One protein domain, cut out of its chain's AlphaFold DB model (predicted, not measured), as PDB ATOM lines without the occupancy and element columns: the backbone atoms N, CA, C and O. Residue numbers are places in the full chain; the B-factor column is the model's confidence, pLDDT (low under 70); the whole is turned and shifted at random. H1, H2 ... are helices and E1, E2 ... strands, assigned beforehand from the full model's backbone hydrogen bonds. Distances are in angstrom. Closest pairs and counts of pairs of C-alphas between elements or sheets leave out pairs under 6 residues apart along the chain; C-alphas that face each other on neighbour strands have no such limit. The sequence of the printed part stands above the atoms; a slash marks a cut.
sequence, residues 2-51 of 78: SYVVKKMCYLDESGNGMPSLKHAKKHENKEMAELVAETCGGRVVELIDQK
ATOM      1  N   SER A   2     167.572 121.631 149.659       86.94
ATOM      2  CA  SER A   2     167.431 122.199 148.310       86.94
ATOM      3  C   SER A   2     166.039 121.907 147.776       86.94
ATOM      4  O   SER A   2     165.435 120.906 148.142       86.94
ATOM      5  N   TYR A   3     165.513 122.783 146.936       90.00
ATOM      6  CA  TYR A   3     164.171 122.686 146.385       90.00
ATOM      7  C   TYR A   3     164.259 122.592 144.871       90.00
ATOM      8  O   TYR A   3     165.082 123.255 144.248       90.00
ATOM      9  N   VAL A   4     163.415 121.773 144.261       91.44
ATOM     10  CA  VAL A   4     163.272 121.716 142.804       91.44
ATOM     11  C   VAL A   4     161.817 121.920 142.439       91.44
ATOM     12  O   VAL A   4     160.921 121.538 143.192       91.44
ATOM     13  N   VAL A   5     161.563 122.482 141.265       90.00
ATOM     14  CA  VAL A   5     160.203 122.611 140.749       90.00
ATOM     15  C   VAL A   5     159.909 121.436 139.829       90.00
ATOM     16  O   VAL A   5     160.688 121.104 138.932       90.00
ATOM     17  N   LYS A   6     158.775 120.780 140.070       89.50
ATOM     18  CA  LYS A   6     158.281 119.678 139.251       89.50
ATOM     19  C   LYS A   6     156.872 119.987 138.775       89.50
ATOM     20  O   LYS A   6     155.979 120.169 139.593       89.50
ATOM     21  N   LYS A   7     156.652 119.962 137.464       87.12
ATOM     22  CA  LYS A   7     155.308 119.895 136.874       87.12
ATOM     23  C   LYS A   7     155.047 118.451 136.444       87.12
ATOM     24  O   LYS A   7     154.926 117.571 137.295       87.12
ATOM     25  N   MET A   8     155.080 118.187 135.140       86.44
ATOM     26  CA  MET A   8     155.179 116.834 134.585       86.44
ATOM     27  C   MET A   8     156.622 116.317 134.698       86.44
ATOM     28  O   MET A   8     156.862 115.198 135.151       86.44
ATOM     29  N   CYS A   9     157.581 117.189 134.383       89.12
ATOM     30  CA  CYS A   9     159.022 116.964 134.470       89.12
ATOM     31  C   CYS A   9     159.650 117.919 135.496       89.12
ATOM     32  O   CYS A   9     158.983 118.838 135.986       89.12
ATOM     33  N   TYR A  10     160.912 117.682 135.851       91.94
ATOM     34  CA  TYR A  10     161.688 118.655 136.619       91.94
ATOM     35  C   TYR A  10     162.090 119.815 135.715       91.94
ATOM     36  O   TYR A  10     162.284 119.591 134.531       91.94
ATOM     37  N   LEU A  11     162.213 121.028 136.239       88.88
ATOM     38  CA  LEU A  11     162.686 122.163 135.442       88.88
ATOM     39  C   LEU A  11     164.201 122.328 135.595       88.88
ATOM     40  O   LEU A  11     164.718 122.207 136.707       88.88
ATOM     41  N   ASP A  12     164.906 122.562 134.489       89.50
ATOM     42  CA  ASP A  12     166.314 122.969 134.483       89.50
ATOM     43  C   ASP A  12     166.468 124.492 134.653       89.50
ATOM     44  O   ASP A  12     165.500 125.214 134.893       89.50
ATOM     45  N   GLU A  13     167.700 124.996 134.561       87.31
ATOM     46  CA  GLU A  13     167.994 126.427 134.732       87.31
ATOM     47  C   GLU A  13     167.389 127.305 133.636       87.31
ATOM     48  O   GLU A  13     167.158 128.490 133.856       87.31
ATOM     49  N   SER A  14     167.133 126.720 132.467       87.12
ATOM     50  CA  SER A  14     166.539 127.389 131.311       87.12
ATOM     51  C   SER A  14     165.012 127.258 131.283       87.12
ATOM     52  O   SER A  14     164.372 127.787 130.378       87.12
ATOM     53  N   GLY A  15     164.411 126.556 132.252       83.38
ATOM     54  CA  GLY A  15     162.975 126.281 132.295       83.38
ATOM     55  C   GLY A  15     162.528 125.105 131.417       83.38
ATOM     56  O   GLY A  15     161.326 124.904 131.242       83.38
ATOM     57  N   ASN A  16     163.454 124.301 130.887       87.38
ATOM     58  CA  ASN A  16     163.129 123.104 130.118       87.38
ATOM     59  C   ASN A  16     162.809 121.918 131.033       87.38
ATOM     60  O   ASN A  16     163.369 121.749 132.119       87.38
ATOM     61  N   GLY A  17     161.907 121.056 130.563       88.56
ATOM     62  CA  GLY A  17     161.521 119.841 131.266       88.56
ATOM     63  C   GLY A  17     162.587 118.749 131.172       88.56
ATOM     64  O   GLY A  17     162.800 118.176 130.111       88.56
ATOM     65  N   MET A  18     163.182 118.387 132.303       90.12
ATOM     66  CA  MET A  18     164.122 117.285 132.452       90.12
ATOM     67  C   MET A  18     163.472 116.060 133.114       90.12
ATOM     68  O   MET A  18     162.769 116.178 134.127       90.12
ATOM     69  N   PRO A  19     163.728 114.846 132.594       87.31
ATOM     70  CA  PRO A  19     163.164 113.619 133.152       87.31
ATOM     71  C   PRO A  19     163.813 113.229 134.486       87.31
ATOM     72  O   PRO A  19     163.195 112.544 135.303       87.31
ATOM     73  N   SER A  20     165.053 113.660 134.732       86.50
ATOM     74  CA  SER A  20     165.822 113.263 135.906       86.50
ATOM     75  C   SER A  20     166.086 114.436 136.848       86.50
ATOM     76  O   SER A  20     166.346 115.563 136.437       86.50
ATOM     77  N   LEU A  21     166.070 114.135 138.148       86.38
ATOM     78  CA  LEU A  21     166.354 115.103 139.208       86.38
ATOM     79  C   LEU A  21     167.787 115.658 139.130       86.38
ATOM     80  O   LEU A  21     168.052 116.771 139.569       86.38
ATOM     81  N   LYS A  22     168.730 114.880 138.585       86.38
ATOM     82  CA  LYS A  22     170.149 115.260 138.511       86.38
ATOM     83  C   LYS A  22     170.380 116.518 137.672       86.38
ATOM     84  O   LYS A  22     171.331 117.237 137.948       86.38
ATOM     85  N   HIS A  23     169.516 116.760 136.688       86.12
ATOM     86  CA  HIS A  23     169.583 117.922 135.801       86.12
ATOM     87  C   HIS A  23     168.564 119.009 136.164       86.12
ATOM     88  O   HIS A  23     168.436 119.993 135.447       86.12
ATOM     89  N   ALA A  24     167.823 118.830 137.260       90.56
ATOM     90  CA  ALA A  24     166.889 119.835 137.738       90.56
ATOM     91  C   ALA A  24     167.645 121.020 138.351       90.56
ATOM     92  O   ALA A  24     168.623 120.826 139.084       90.56
ATOM     93  N   LYS A  25     167.146 122.237 138.128       90.94
ATOM     94  CA  LYS A  25     167.624 123.424 138.831       90.94
ATOM     95  C   LYS A  25     167.249 123.317 140.301       90.94
ATOM     96  O   LYS A  25     166.082 123.168 140.665       90.94
ATOM     97  N   LYS A  26     168.274 123.377 141.145       91.88
ATOM     98  CA  LYS A  26     168.136 123.399 142.598       91.88
ATOM     99  C   LYS A  26     168.074 124.845 143.067       91.88
ATOM    100  O   LYS A  26     168.973 125.630 142.787       91.88
ATOM    101  N   HIS A  27     167.024 125.163 143.800       90.06
ATOM    102  CA  HIS A  27     166.849 126.422 144.497       90.06
ATOM    103  C   HIS A  27     167.208 126.222 145.967       90.06
ATOM    104  O   HIS A  27     166.776 125.258 146.600       90.06
ATOM    105  N   GLU A  28     168.011 127.123 146.516       88.38
ATOM    106  CA  GLU A  28     168.354 127.110 147.943       88.38
ATOM    107  C   GLU A  28     167.239 127.735 148.787       88.38
ATOM    108  O   GLU A  28     166.998 127.312 149.917       88.38
ATOM    109  N   ASN A  29     166.507 128.693 148.207       90.44
ATOM    110  CA  ASN A  29     165.378 129.356 148.845       90.44
ATOM    111  C   ASN A  29     164.040 128.742 148.393       90.44
ATOM    112  O   ASN A  29     163.776 128.595 147.195       90.44
ATOM    113  N   LYS A  30     163.187 128.419 149.370       90.12
ATOM    114  CA  LYS A  30     161.839 127.880 149.166       90.12
ATOM    115  C   LYS A  30     160.932 128.886 148.467       90.12
ATOM    116  O   LYS A  30     160.241 128.505 147.533       90.12
ATOM    117  N   GLU A  31     160.998 130.155 148.859       91.75
ATOM    118  CA  GLU A  31     160.178 131.228 148.277       91.75
ATOM    119  C   GLU A  31     160.449 131.371 146.778       91.75
ATOM    120  O   GLU A  31     159.534 131.468 145.967       91.75
ATOM    121  N   MET A  32     161.722 131.277 146.385       90.44
ATOM    122  CA  MET A  32     162.106 131.332 144.976       90.44
ATOM    123  C   MET A  32     161.570 130.127 144.194       90.44
ATOM    124  O   MET A  32     161.107 130.280 143.067       90.44
ATOM    125  N   ALA A  33     161.600 128.931 144.788       91.12
ATOM    126  CA  ALA A  33     161.024 127.742 144.166       91.12
ATOM    127  C   ALA A  33     159.493 127.836 144.050       91.12
ATOM    128  O   ALA A  33     158.931 127.366 143.062       91.12
ATOM    129  N   GLU A  34     158.823 128.439 145.034       93.12
ATOM    130  CA  GLU A  34     157.372 128.645 145.036       93.12
ATOM    131  C   GLU A  34     156.942 129.614 143.936       93.12
ATOM    132  O   GLU A  34     156.044 129.274 143.174       93.12
ATOM    133  N   LEU A  35     157.649 130.735 143.757       93.12
ATOM    134  CA  LEU A  35     157.387 131.678 142.663       93.12
ATOM    135  C   LEU A  35     157.525 131.019 141.282       93.12
ATOM    136  O   LEU A  35     156.688 131.209 140.396       93.12
ATOM    137  N   VAL A  36     158.565 130.202 141.090       89.31
ATOM    138  CA  VAL A  36     158.773 129.464 139.833       89.31
ATOM    139  C   VAL A  36     157.681 128.408 139.636       89.31
ATOM    140  O   VAL A  36     157.167 128.236 138.531       89.31
ATOM    141  N   ALA A  37     157.288 127.711 140.703       92.62
ATOM    142  CA  ALA A  37     156.199 126.745 140.656       92.62
ATOM    143  C   ALA A  37     154.861 127.411 140.313       92.62
ATOM    144  O   ALA A  37     154.140 126.882 139.471       92.62
ATOM    145  N   GLU A  38     154.554 128.569 140.891       93.19
ATOM    146  CA  GLU A  38     153.348 129.343 140.595       93.19
ATOM    147  C   GLU A  38     153.327 129.793 139.131       93.19
ATOM    148  O   GLU A  38     152.368 129.520 138.411       93.19
ATOM    149  N   THR A  39     154.441 130.352 138.650       90.06
ATOM    150  CA  THR A  39     154.582 130.822 137.263       90.06
ATOM    151  C   THR A  39     154.402 129.690 136.247       90.06
ATOM    152  O   THR A  39     153.745 129.853 135.221       90.06
ATOM    153  N   CYS A  40     154.969 128.510 136.516       86.56
ATOM    154  CA  CYS A  40     154.908 127.375 135.593       86.56
ATOM    155  C   CYS A  40     153.687 126.458 135.815       86.56
ATOM    156  O   CYS A  40     153.462 125.530 135.022       86.56
ATOM    157  N   GLY A  41     152.912 126.665 136.884       89.00
ATOM    158  CA  GLY A  41     151.867 125.743 137.340       89.00
ATOM    159  C   GLY A  41     152.421 124.377 137.769       89.00
ATOM    160  O   GLY A  41     151.860 123.335 137.423       89.00
ATOM    161  N   GLY A  42     153.584 124.370 138.418       88.56
ATOM    162  CA  GLY A  42     154.235 123.196 138.992       88.56
ATOM    163  C   GLY A  42     154.056 123.106 140.509       88.56
ATOM    164  O   GLY A  42     153.290 123.840 141.122       88.56
ATOM    165  N   ARG A  43     154.796 122.189 141.134       90.81
ATOM    166  CA  ARG A  43     154.897 122.038 142.590       90.81
ATOM    167  C   ARG A  43     156.352 122.041 143.030       90.81
ATOM    168  O   ARG A  43     157.218 121.514 142.329       90.81
ATOM    169  N   VAL A  44     156.605 122.571 144.220       91.19
ATOM    170  CA  VAL A  44     157.924 122.521 144.853       91.19
ATOM    171  C   VAL A  44     158.142 121.145 145.475       91.19
ATOM    172  O   VAL A  44     157.272 120.602 146.155       91.19
ATOM    173  N   VAL A  45     159.309 120.564 145.225       89.19
ATOM    174  CA  VAL A  45     159.757 119.299 145.803       89.19
ATOM    175  C   VAL A  45     161.018 119.572 146.605       89.19
ATOM    176  O   VAL A  45     162.023 120.034 146.068       89.19
ATOM    177  N   GLU A  46     160.960 119.271 147.894       88.25
ATOM    178  CA  GLU A  46     162.100 119.386 148.794       88.25
ATOM    179  C   GLU A  46     163.021 118.169 148.659       88.25
ATOM    180  O   GLU A  46     162.595 117.011 148.717       88.25
ATOM    181  N   LEU A  47     164.308 118.438 148.475       83.81
ATOM    182  CA  LEU A  47     165.377 117.460 148.456       83.81
ATOM    183  C   LEU A  47     166.022 117.391 149.830       83.81
ATOM    184  O   LEU A  47     166.746 118.292 150.267       83.81
ATOM    185  N   ILE A  48     165.754 116.267 150.485       77.00
ATOM    186  CA  ILE A  48     166.345 115.890 151.758       77.00
ATOM    187  C   ILE A  48     167.608 115.093 151.453       77.00
ATOM    188  O   ILE A  48     167.547 114.045 150.802       77.00
ATOM    189  N   ASP A  49     168.750 115.579 151.931       68.81
ATOM    190  CA  ASP A  49     170.003 114.844 151.815       68.81
ATOM    191  C   ASP A  49     169.894 113.484 152.515       68.81
ATOM    192  O   ASP A  49     169.230 113.328 153.542       68.81
ATOM    193  N   GLN A  50     170.569 112.467 151.972       62.78
ATOM    194  CA  GLN A  50     170.482 111.091 152.483       62.78
ATOM    195  C   GLN A  50     170.831 110.978 153.977       62.78
ATOM    196  O   GLN A  50     170.287 110.118 154.670       62.78
ATOM    197  N   LYS A  51     171.686 111.877 154.488       58.72
ATOM    198  CA  LYS A  51     172.041 111.961 155.913       58.72
ATOM    199  C   LYS A  51     170.846 112.348 156.798       58.72
ATOM    200  O   LYS A  51     170.732 111.849 157.915       58.72
TER     201      LYS A  51
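Overview. This is residues 2 to 51 of the 78 residues of an uncharacterized protein of Enterococcus pallens ATCC BAA-351 (UniProt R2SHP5). A two-strand antiparallel ribbon, E1 and E2, has one helix, H1, packed on both strands, while the long unnamed stretch of residues 7 to 29 loops out from E1 and back to H1. The 50 printed residues hold E1, H1 and E2 in that order, with the class mixed and under half of the residues in named elements. The whole is compact, with a radius of gyration of the C-alphas of 9.8 A and spans of 31 by 23 by 16 A.

Along the chain. E1, residues 2 to 6, is 13.1 A long and begins at C-alpha 2 (167.431, 122.199, 148.310). H1, residues 30 to 40, is 15.2 A long. E2, residues 43 to 47, is 12.9 A long and ends at C-alpha 47 (165.377, 117.460, 148.456).

Arrangement. E1 and E2 are antiparallel at 146 degrees, with N 4 and O 45 within hydrogen-bond range at 2.9 A. The closest C-alphas of E1 and H1, Val 5 and Ala 37, are 5.8 A apart; those of H1 and E2, Ala 37 and Arg 43, 5.3 A. In H1 every O i to N i+4 pair is within hydrogen-bond range.

Size, cuts and confidence. The C-alphas farthest apart, Thr 39 and Lys 51, are 31.8 A apart. The printed part has no cut. The link E1 to H1 is long. Residues 49 to 51 have pLDDT under 70.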